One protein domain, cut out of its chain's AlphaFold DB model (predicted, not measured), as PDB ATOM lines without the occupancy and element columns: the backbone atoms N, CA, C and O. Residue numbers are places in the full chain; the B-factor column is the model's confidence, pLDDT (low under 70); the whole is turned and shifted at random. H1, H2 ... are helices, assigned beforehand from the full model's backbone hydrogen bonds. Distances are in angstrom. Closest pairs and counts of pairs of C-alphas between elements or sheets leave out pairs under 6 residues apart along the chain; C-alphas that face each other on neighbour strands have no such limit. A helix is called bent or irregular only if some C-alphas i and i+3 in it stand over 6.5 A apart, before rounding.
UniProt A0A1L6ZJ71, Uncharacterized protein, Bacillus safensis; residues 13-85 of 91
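What this domain is: This is residues 13 to 85 of the 91 residues of an uncharacterized protein of Bacillus safensis (UniProt A0A1L6ZJ71). Two longer helices, H2 and H4, cross each other running opposite ways, and the short H3 joins them at one end; the short H1 packs crosswise on H2. The last residues of H4, 80 to 85, stick out beyond the body. The printed part has 73 residues with four named helices, H1, H2, H3 and H4 in chain order, and no named strand; the class is all helix. The whole is compact, with a radius of gyration of the C-alphas of 12.9 A and spans of 38 by 28 by 18 A.

Where its parts are: H1, residues 13 to 21, begins with C-alpha 13 at (53.249, -23.129, -105.359) and measures 12.7 A from first to last C-alpha. H2, residues 31 to 46, measures 22.9 A. H3, residues 53 to 60, measures 9.7 A; it is neither bent nor irregular, but only just: C-alphas 55 and 58 are 6.1 A apart. H4, residues 62 to 85, measures 34.4 A and ends with C-alpha 85 at (38.257, -6.623, -94.228).

How they stand to each other: H2 is the hub, touching the three other helices. H1 touches residues 34 to 41 of H2, about perpendicular at 84 degrees; their closest C-alphas are those of Val 15 and Leu 37, 6.0 A apart. H4 touches H2 with residues 65 to 76 alone, opposite ways at a steep tilt of 38 degrees, only just steep; the closest C-alphas, of Thr 38 and Cys 72, are 5.6 A apart. H3 touches residues 41 to 46 of H2, the closest C-alphas being those of Leu 45 and Tyr 55 at 4.6 A. H3 also touches residues 64 to 66 of H4, the closest C-alphas being those of Leu 57 and Tyr 65 at 5.3 A. H1 and H3 are apart. In H1, H2 and H4 every O i to N i+4 pair is within hydrogen-bond range; in H3, 2 of 4 are.

The domain as a whole: The C-alphas farthest apart, of Thr 51 and Gly 85, are 39.9 A apart. The printed part has no cut. The link from H3 to H4 is tight and the other two are short. The mean pLDDT of the printed part is 92.7, and no printed residue is under 70.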
ATOM      1  N   THR A  13      52.682 -22.706-104.060       94.06
ATOM      2  CA  THR A  13      53.249 -23.129-105.359       94.06
ATOM      3  C   THR A  13      52.583 -24.415-105.848       94.06
ATOM      4  O   THR A  13      52.286 -24.567-107.030       94.06
ATOM      5  N   GLU A  14      52.269 -25.302-104.908       95.69
ATOM      6  CA  GLU A  14      51.665 -26.600-105.170       95.69
ATOM      7  C   GLU A  14      50.258 -26.517-105.789       95.69
ATOM      8  O   GLU A  14      49.862 -27.408-106.533       95.69
ATOM      9  N   VAL A  15      49.522 -25.419-105.569       95.25
ATOM     10  CA  VAL A  15      48.246 -25.170-106.265       95.25
ATOM     11  C   VAL A  15      48.473 -25.070-107.773       95.25
ATOM     12  O   VAL A  15      47.686 -25.602-108.552       95.25
ATOM     13  N   TYR A  16      49.560 -24.418-108.192       94.56
ATOM     14  CA  TYR A  16      49.902 -24.289-109.605       94.56
ATOM     15  C   TYR A  16      50.430 -25.590-110.197       94.56
ATOM     16  O   TYR A  16      50.073 -25.900-111.327       94.56
ATOM     17  N   ASN A  17      51.195 -26.369-109.430       94.25
ATOM     18  CA  ASN A  17      51.660 -27.687-109.869       94.25
ATOM     19  C   ASN A  17      50.469 -28.612-110.171       94.25
ATOM     20  O   ASN A  17      50.390 -29.175-111.257       94.25
ATOM     21  N   ILE A  18      49.483 -28.677-109.266       94.25
ATOM     22  CA  ILE A  18      48.262 -29.469-109.476       94.25
ATOM     23  C   ILE A  18      47.486 -28.995-110.708       94.25
ATOM     24  O   ILE A  18      46.980 -29.812-111.475       94.25
ATOM     25  N   LEU A  19      47.363 -27.679-110.897       94.31
ATOM     26  CA  LEU A  19      46.668 -27.137-112.063       94.31
ATOM     27  C   LEU A  19      47.344 -27.552-113.364       94.31
ATOM     28  O   LEU A  19      46.657 -28.006-114.276       94.31
ATOM     29  N   GLU A  20      48.669 -27.428-113.424       93.81
ATOM     30  CA  GLU A  20      49.462 -27.829-114.585       93.81
ATOM     31  C   GLU A  20      49.334 -29.340-114.845       93.81
ATOM     32  O   GLU A  20      49.081 -29.738-115.984       93.81
ATOM     33  N   ASP A  21      49.375 -30.169-113.799       93.81
ATOM     34  CA  ASP A  21      49.163 -31.622-113.890       93.81
ATOM     35  C   ASP A  21      47.762 -31.989-114.407       93.81
ATOM     36  O   ASP A  21      47.576 -33.010-115.076       93.81
ATOM     37  N   TRP A  22      46.760 -31.156-114.127       94.00
ATOM     38  CA  TRP A  22      45.386 -31.321-114.613       94.00
ATOM     39  C   TRP A  22      45.140 -30.679-115.985       94.00
ATOM     40  O   TRP A  22      44.027 -30.768-116.508       94.00
ATOM     41  N   GLY A  23      46.162 -30.068-116.587       95.25
ATOM     42  CA  GLY A  23      46.087 -29.440-117.906       95.25
ATOM     43  C   GLY A  23      45.493 -28.029-117.911       95.25
ATOM     44  O   GLY A  23      45.096 -27.549-118.973       95.25
ATOM     45  N   TYR A  24      45.434 -27.369-116.755       94.81
ATOM     46  CA  TYR A  24      45.004 -25.979-116.609       94.81
ATOM     47  C   TYR A  24      46.197 -25.030-116.483       94.81
ATOM     48  O   TYR A  24      47.320 -25.412-116.157       94.81
ATOM     49  N   THR A  25      45.936 -23.750-116.718       91.56
ATOM     50  CA  THR A  25      46.893 -22.657-116.571       91.56
ATOM     51  C   THR A  25      46.486 -21.720-115.438       91.56
ATOM     52  O   THR A  25      45.348 -21.708-114.967       91.56
ATOM     53  N   ARG A  26      47.416 -20.862-115.007       89.44
ATOM     54  CA  ARG A  26      47.157 -19.887-113.934       89.44
ATOM     55  C   ARG A  26      46.042 -18.899-114.275       89.44
ATOM     56  O   ARG A  26      45.428 -18.357-113.364       89.44
ATOM     57  N   GLN A  27      45.810 -18.626-115.561       89.12
ATOM     58  CA  GLN A  27      44.749 -17.720-116.001       89.12
ATOM     59  C   GLN A  27      43.352 -18.353-115.932       89.12
ATOM     60  O   GLN A  27      42.369 -17.617-115.986       89.12
ATOM     61  N   ASP A  28      43.265 -19.680-115.803       90.88
ATOM     62  CA  ASP A  28      41.994 -20.414-115.815       90.88
ATOM     63  C   ASP A  28      41.289 -20.416-114.455       90.88
ATOM     64  O   ASP A  28      40.124 -20.802-114.369       90.88
ATOM     65  N   ILE A  29      41.972 -19.972-113.397       91.88
ATOM     66  CA  ILE A  29      41.453 -19.990-112.032       91.88
ATOM     67  C   ILE A  29      41.251 -18.595-111.449       91.88
ATOM     68  O   ILE A  29      41.974 -17.640-111.743       91.88
ATOM     69  N   ASN A  30      40.275 -18.491-110.555       91.25
ATOM     70  CA  ASN A  30      40.079 -17.330-109.701       91.25
ATOM     71  C   ASN A  30      40.477 -17.638-108.243       91.25
ATOM     72  O   ASN A  30      40.922 -18.733-107.897       91.25
ATOM     73  N   ILE A  31      40.313 -16.648-107.365       89.38
ATOM     74  CA  ILE A  31      40.679 -16.771-105.950       89.38
ATOM     75  C   ILE A  31      39.918 -17.888-105.215       89.38
ATOM     76  O   ILE A  31      40.495 -18.536-104.348       89.38
ATOM     77  N   ALA A  32      38.650 -18.139-105.552       90.25
ATOM     78  CA  ALA A  32      37.864 -19.195-104.918       90.25
ATOM     79  C   ALA A  32      38.382 -20.584-105.312       90.25
ATOM     80  O   ALA A  32      38.491 -21.461-104.459       90.25
ATOM     81  N   ASP A  33      38.778 -20.761-106.574       93.19
ATOM     82  CA  ASP A  33      39.400 -22.002-107.042       93.19
ATOM     83  C   ASP A  33      40.730 -22.250-106.320       93.19
ATOM     84  O   ASP A  33      40.966 -23.346-105.816       93.19
ATOM     85  N   ALA A  34      41.565 -21.213-106.176       93.69
ATOM     86  CA  ALA A  34      42.814 -21.304-105.420       93.69
ATOM     87  C   ALA A  34      42.577 -21.691-103.949       93.69
ATOM     88  O   ALA A  34      43.313 -22.512-103.399       93.69
ATOM     89  N   VAL A  35      41.533 -21.152-103.309       93.88
ATOM     90  CA  VAL A  35      41.138 -21.523-101.939       93.88
ATOM     91  C   VAL A  35      40.709 -22.990-101.869       93.88
ATOM     92  O   VAL A  35      41.196 -23.722-101.009       93.88
ATOM     93  N   HIS A  36      39.859 -23.455-102.788       94.94
ATOM     94  CA  HIS A  36      39.423 -24.852-102.818       94.94
ATOM     95  C   HIS A  36      40.579 -25.825-103.070       94.94
ATOM     96  O   HIS A  36      40.666 -26.849-102.392       94.94
ATOM     97  N   LEU A  37      41.498 -25.499-103.981       96.00
ATOM     98  CA  LEU A  37      42.703 -26.295-104.235       96.00
ATOM     99  C   LEU A  37      43.641 -26.318-103.025       96.00
ATOM    100  O   LEU A  37      44.208 -27.358-102.697       96.00
ATOM    101  N   THR A  38      43.756 -25.199-102.310       96.62
ATOM    102  CA  THR A  38      44.530 -25.131-101.062       96.62
ATOM    103  C   THR A  38      43.923 -26.022 -99.973       96.62
ATOM    104  O   THR A  38      44.642 -26.740 -99.280       96.62
ATOM    105  N   ILE A  39      42.594 -26.026 -99.832       96.50
ATOM    106  CA  ILE A  39      41.890 -26.921 -98.900       96.50
ATOM    107  C   ILE A  39      42.065 -28.385 -99.322       96.50
ATOM    108  O   ILE A  39      42.319 -29.242 -98.477       96.50
ATOM    109  N   TYR A  40      41.973 -28.673-100.622       96.00
ATOM    110  CA  TYR A  40      42.249 -29.999-101.167       96.00
ATOM    111  C   TYR A  40      43.649 -30.478-100.765       96.00
ATOM    112  O   TYR A  40      43.764 -31.560-100.196       96.00
ATOM    113  N   LEU A  41      44.687 -29.658-100.955       96.69
ATOM    114  CA  LEU A  41      46.059 -29.973-100.544       96.69
ATOM    115  C   LEU A  41      46.172 -30.306 -99.056       96.69
ATOM    116  O   LEU A  41      46.763 -31.324 -98.702       96.69
ATOM    117  N   LEU A  42      45.574 -29.493 -98.180       96.94
ATOM    118  CA  LEU A  42      45.573 -29.767 -96.739       96.94
ATOM    119  C   LEU A  42      44.910 -31.106 -96.406       96.94
ATOM    120  O   LEU A  42      45.439 -31.852 -95.586       96.94
ATOM    121  N   ASN A  43      43.809 -31.446 -97.080       97.06
ATOM    122  CA  ASN A  43      43.158 -32.741 -96.903       97.06
ATOM    123  C   ASN A  43      44.047 -33.901 -97.377       97.06
ATOM    124  O   ASN A  43      44.106 -34.927 -96.707       97.06
ATOM    125  N   ARG A  44      44.766 -33.749 -98.498       95.69
ATOM    126  CA  ARG A  44      45.724 -34.762 -98.985       95.69
ATOM    127  C   ARG A  44      46.940 -34.904 -98.057       95.69
ATOM    128  O   ARG A  44      47.432 -36.002 -97.845       95.69
ATOM    129  N   LEU A  45      47.383 -33.827 -97.409       95.44
ATOM    130  CA  LEU A  45      48.442 -33.884 -96.390       95.44
ATOM    131  C   LEU A  45      48.003 -34.585 -95.087       95.44
ATOM    132  O   LEU A  45      48.865 -35.001 -94.310       95.44
ATOM    133  N   ASP A  46      46.694 -34.699 -94.832       93.88
ATOM    134  CA  ASP A  46      46.116 -35.258 -93.595       93.88
ATOM    135  C   ASP A  46      45.298 -36.547 -93.822       93.88
ATOM    136  O   ASP A  46      44.708 -37.099 -92.898       93.88
ATOM    137  N   THR A  47      45.260 -37.073 -95.051       92.94
ATOM    138  CA  THR A  47      44.317 -38.144 -95.430       92.94
ATOM    139  C   THR A  47      44.575 -39.502 -94.761       92.94
ATOM    140  O   THR A  47      43.714 -40.379 -94.834       92.94
ATOM    141  N   GLY A  48      45.751 -39.743 -94.172       87.88
ATOM    142  CA  GLY A  48      46.122 -41.051 -93.601       87.88
ATOM    143  C   GLY A  48      46.408 -42.162 -94.627       87.88
ATOM    144  O   GLY A  48      46.837 -43.255 -94.251       87.88
ATOM    145  N   ASP A  49      46.169 -41.901 -95.912       92.25
ATOM    146  CA  ASP A  49      46.396 -42.802 -97.038       92.25
ATOM    147  C   ASP A  49      47.880 -42.847 -97.416       92.25
ATOM    148  O   ASP A  49      48.442 -41.904 -97.962       92.25
ATOM    149  N   LYS A  50      48.507 -43.998 -97.171       91.06
ATOM    150  CA  LYS A  50      49.924 -44.259 -97.466       91.06
ATOM    151  C   LYS A  50      50.239 -44.405 -98.958       91.06
ATOM    152  O   LYS A  50      51.378 -44.700 -99.299       91.06
ATOM    153  N   THR A  51      49.244 -44.297 -99.832       93.19
ATOM    154  CA  THR A  51      49.437 -44.271-101.289       93.19
ATOM    155  C   THR A  51      49.341 -42.861-101.864       93.19
ATOM    156  O   THR A  51      49.679 -42.650-103.027       93.19
ATOM    157  N   ASP A  52      48.912 -41.888-101.058       94.69
ATOM    158  CA  ASP A  52      48.865 -40.487-101.444       94.69
ATOM    159  C   ASP A  52      50.266 -39.879-101.418       94.69
ATOM    160  O   ASP A  52      50.941 -39.887-100.388       94.69
ATOM    161  N   TYR A  53      50.669 -39.299-102.548       94.12
ATOM    162  CA  TYR A  53      51.920 -38.564-102.686       94.12
ATOM    163  C   TYR A  53      52.122 -37.539-101.559       94.12
ATOM    164  O   TYR A  53      53.146 -37.569-100.880       94.12
ATOM    165  N   TYR A  54      51.132 -36.679-101.305       94.88
ATOM    166  CA  TYR A  54      51.257 -35.597-100.329       94.88
ATOM    167  C   TYR A  54      51.352 -36.118 -98.898       94.88
ATOM    168  O   TYR A  54      52.119 -35.581 -98.099       94.88
ATOM    169  N   TYR A  55      50.617 -37.180 -98.571       93.75
ATOM    170  CA  TYR A  55      50.734 -37.820 -97.266       93.75
ATOM    171  C   TYR A  55      52.125 -38.442 -97.084       93.75
ATOM    172  O   TYR A  55      52.740 -38.257 -96.032       93.75
ATOM    173  N   CYS A  56      52.653 -39.139 -98.093       96.56
ATOM    174  CA  CYS A  56      53.958 -39.801 -98.022       96.56
ATOM    175  C   CYS A  56      55.129 -38.833 -97.817       96.56
ATOM    176  O   CYS A  56      56.101 -39.202 -97.153       96.56
ATOM    177  N   LEU A  57      55.009 -37.578 -98.274       95.81
ATOM    178  CA  LEU A  57      56.030 -36.552 -98.040       95.81
ATOM    179  C   LEU A  57      56.380 -36.395 -96.555       95.81
ATOM    180  O   LEU A  57      57.528 -36.116 -96.248       95.81
ATOM    181  N   GLN A  58      55.465 -36.642 -95.612       95.50
ATOM    182  CA  GLN A  58      55.789 -36.528 -94.180       95.50
ATOM    183  C   GLN A  58      56.914 -37.481 -93.723       95.50
ATOM    184  O   GLN A  58      57.538 -37.237 -92.695       95.50
ATOM    185  N   PHE A  59      57.152 -38.573 -94.459       95.12
ATOM    186  CA  PHE A  59      58.196 -39.558 -94.169       95.12
ATOM    187  C   PHE A  59      59.375 -39.464 -95.145       95.12
ATOM    188  O   PHE A  59      60.500 -39.789 -94.768       95.12
ATOM    189  N   GLU A  60      59.115 -39.063 -96.392       95.81
ATOM    190  CA  GLU A  60      60.104 -39.045 -97.479       95.81
ATOM    191  C   GLU A  60      60.806 -37.688 -97.630       95.81
ATOM    192  O   GLU A  60      62.013 -37.645 -97.867       95.81
ATOM    193  N   ASP A  61      60.071 -36.586 -97.453       96.69
ATOM    194  CA  ASP A  61      60.566 -35.207 -97.506       96.69
ATOM    195  C   ASP A  61      59.757 -34.313 -96.545       96.69
ATOM    196  O   ASP A  61      58.879 -33.529 -96.927       96.69
ATOM    197  N   GLU A  62      60.050 -34.458 -95.250       95.75
ATOM    198  CA  GLU A  62      59.356 -33.744 -94.170       95.75
ATOM    199  C   GLU A  62      59.443 -32.213 -94.331       95.75
ATOM    200  O   GLU A  62      58.531 -31.478 -93.930       95.75
ATOM    201  N   LEU A  63      60.522 -31.715 -94.949       97.38
ATOM    202  CA  LEU A  63      60.704 -30.292 -95.208       97.38
ATOM    203  C   LEU A  63      59.701 -29.805 -96.257       97.38
ATOM    204  O   LEU A  63      59.031 -28.794 -96.025       97.38
ATOM    205  N   GLN A  64      59.569 -30.518 -97.380       95.75
ATOM    206  CA  GLN A  64      58.570 -30.198 -98.396       95.75
ATOM    207  C   GLN A  64      57.150 -30.326 -97.828       95.75
ATOM    208  O   GLN A  64      56.351 -29.404 -98.004       95.75
ATOM    209  N   TYR A  65      56.855 -31.392 -97.075       96.81
ATOM    210  CA  TYR A  65      55.569 -31.581 -96.389       96.81
ATOM    211  C   TYR A  65      55.209 -30.374 -95.511       96.81
ATOM    212  O   TYR A  65      54.142 -29.767 -95.652       96.81
ATOM    213  N   THR A  66      56.129 -29.977 -94.627       96.56
ATOM    214  CA  THR A  66      55.919 -28.866 -93.690       96.56
ATOM    215  C   THR A  66      55.784 -27.537 -94.424       96.56
ATOM    216  O   THR A  66      54.937 -26.719 -94.063       96.56
ATOM    217  N   LYS A  67      56.576 -27.329 -95.480       96.88
ATOM    218  CA  LYS A  67      56.505 -26.133 -96.318       96.88
ATOM    219  C   LYS A  67      55.142 -26.006 -96.999       96.88
ATOM    220  O   LYS A  67      54.510 -24.966 -96.842       96.88
ATOM    221  N   ILE A  68      54.667 -27.047 -97.692       96.81
ATOM    222  CA  ILE A  68      53.356 -27.024 -98.366       96.81
ATOM    223  C   ILE A  68      52.259 -26.750 -97.336       96.81
ATOM    224  O   ILE A  68      51.422 -25.869 -97.541       96.81
ATOM    225  N   LYS A  69      52.293 -27.443 -96.190       96.81
ATOM    226  CA  LYS A  69      51.321 -27.250 -95.107       96.81
ATOM    227  C   LYS A  69      51.307 -25.806 -94.600       96.81
ATOM    228  O   LYS A  69      50.237 -25.216 -94.454       96.81
ATOM    229  N   PHE A  70      52.480 -25.220 -94.365       96.69
ATOM    230  CA  PHE A  70      52.609 -23.842 -93.896       96.69
ATOM    231  C   PHE A  70      52.142 -22.816 -94.936       96.69
ATOM    232  O   PHE A  70      51.416 -21.886 -94.579       96.69
ATOM    233  N   GLU A  71      52.515 -22.982 -96.208       95.88
ATOM    234  CA  GLU A  71      52.057 -22.121 -97.306       95.88
ATOM    235  C   GLU A  71      50.529 -22.156 -97.425       95.88
ATOM    236  O   GLU A  71      49.893 -21.102 -97.484       95.88
ATOM    237  N   CYS A  72      49.928 -23.348 -97.366       96.81
ATOM    238  CA  CYS A  72      48.477 -23.516 -97.431       96.81
ATOM    239  C   CYS A  72      47.758 -22.815 -96.269       96.81
ATOM    240  O   CYS A  72      46.827 -22.042 -96.493       96.81
ATOM    241  N   ILE A  73      48.208 -23.033 -95.027       95.88
ATOM    242  CA  ILE A  73      47.621 -22.384 -93.841       95.88
ATOM    243  C   ILE A  73      47.771 -20.860 -93.924       95.88
ATOM    244  O   ILE A  73      46.823 -20.127 -93.643       95.88
ATOM    245  N   SER A  74      48.947 -20.378 -94.332       93.62
ATOM    246  CA  SER A  74      49.229 -18.943 -94.438       93.62
ATOM    247  C   SER A  74      48.349 -18.267 -95.488       93.62
ATOM    248  O   SER A  74      47.807 -17.190 -95.233       93.62
ATOM    249  N   PHE A  75      48.164 -18.912 -96.643       94.00
ATOM    250  CA  PHE A  75      47.295 -18.412 -97.704       94.00
ATOM    251  C   PHE A  75      45.832 -18.336 -97.256       94.00
ATOM    252  O   PHE A  75      45.195 -17.297 -97.432       94.00
ATOM    253  N   LEU A  76      45.309 -19.390 -96.619       93.19
ATOM    254  CA  LEU A  76      43.933 -19.398 -96.113       93.19
ATOM    255  C   LEU A  76      43.718 -18.342 -95.026       93.19
ATOM    256  O   LEU A  76      42.740 -17.600 -95.086       93.19
ATOM    257  N   TYR A  77      44.662 -18.194 -94.093       90.50
ATOM    258  CA  TYR A  77      44.603 -17.137 -93.083       90.50
ATOM    259  C   TYR A  77      44.583 -15.738 -93.716       90.50
ATOM    260  O   TYR A  77      43.791 -14.876 -93.328       90.50
ATOM    261  N   TYR A  78      45.436 -15.496 -94.717       85.50
ATOM    262  CA  TYR A  78      45.439 -14.232 -95.450       85.50
ATOM    263  C   TYR A  78      44.102 -13.989 -96.161       85.50
ATOM    264  O   TYR A  78      43.558 -12.884 -96.084       85.50
ATOM    265  N   PHE A  79      43.546 -15.018 -96.805       85.50
ATOM    266  CA  PHE A  79      42.251 -14.943 -97.470       85.50
ATOM    267  C   PHE A  79      41.115 -14.614 -96.494       85.50
ATOM    268  O   PHE A  79      40.340 -13.699 -96.761       85.50
ATOM    269  N   GLU A  80      41.038 -15.282 -95.342       84.75
ATOM    270  CA  GLU A  80      40.031 -14.985 -94.314       84.75
ATOM    271  C   GLU A  80      40.131 -13.534 -93.832       84.75
ATOM    272  O   GLU A  80      39.128 -12.827 -93.729       84.75
ATOM    273  N   ARG A  81      41.353 -13.040 -93.592       81.25
ATOM    274  CA  ARG A  81      41.592 -11.646 -93.181       81.25
ATOM    275  C   ARG A  81      41.191 -10.657 -94.274       81.25
ATOM    276  O   ARG A  81      40.616  -9.611 -93.964       81.25
ATOM    277  N   TYR A  82      41.460 -10.987 -95.536       75.69
ATOM    278  CA  TYR A  82      41.001 -10.212 -96.685       75.69
ATOM    279  C   TYR A  82      39.469 -10.177 -96.762       75.69
ATOM    280  O   TYR A  82      38.888  -9.094 -96.858       75.69
ATOM    281  N   ALA A  83      38.811 -11.334 -96.669       76.38
ATOM    282  CA  ALA A  83      37.359 -11.455 -96.743       76.38
ATOM    283  C   ALA A  83      36.667 -10.703 -95.589       76.38
ATOM    284  O   ALA A  83      35.715  -9.957 -95.828       76.38
ATOM    285  N   ALA A  84      37.207 -10.795 -94.367       74.69
ATOM    286  CA  ALA A  84      36.756 -10.025 -93.206       74.69
ATOM    287  C   ALA A  84      36.869  -8.510 -93.440       74.69
ATOM    288  O   ALA A  84      35.912  -7.769 -93.233       74.69
ATOM    289  N   GLY A  85      38.021  -8.041 -93.935       71.94
ATOM    290  CA  GLY A  85      38.257  -6.623 -94.228       71.94
ATOM    291  C   GLY A  85      37.388  -6.051 -95.356       71.94
ATOM    292  O   GLY A  85      37.346  -4.833 -95.539       71.94
TER     293      GLY A  85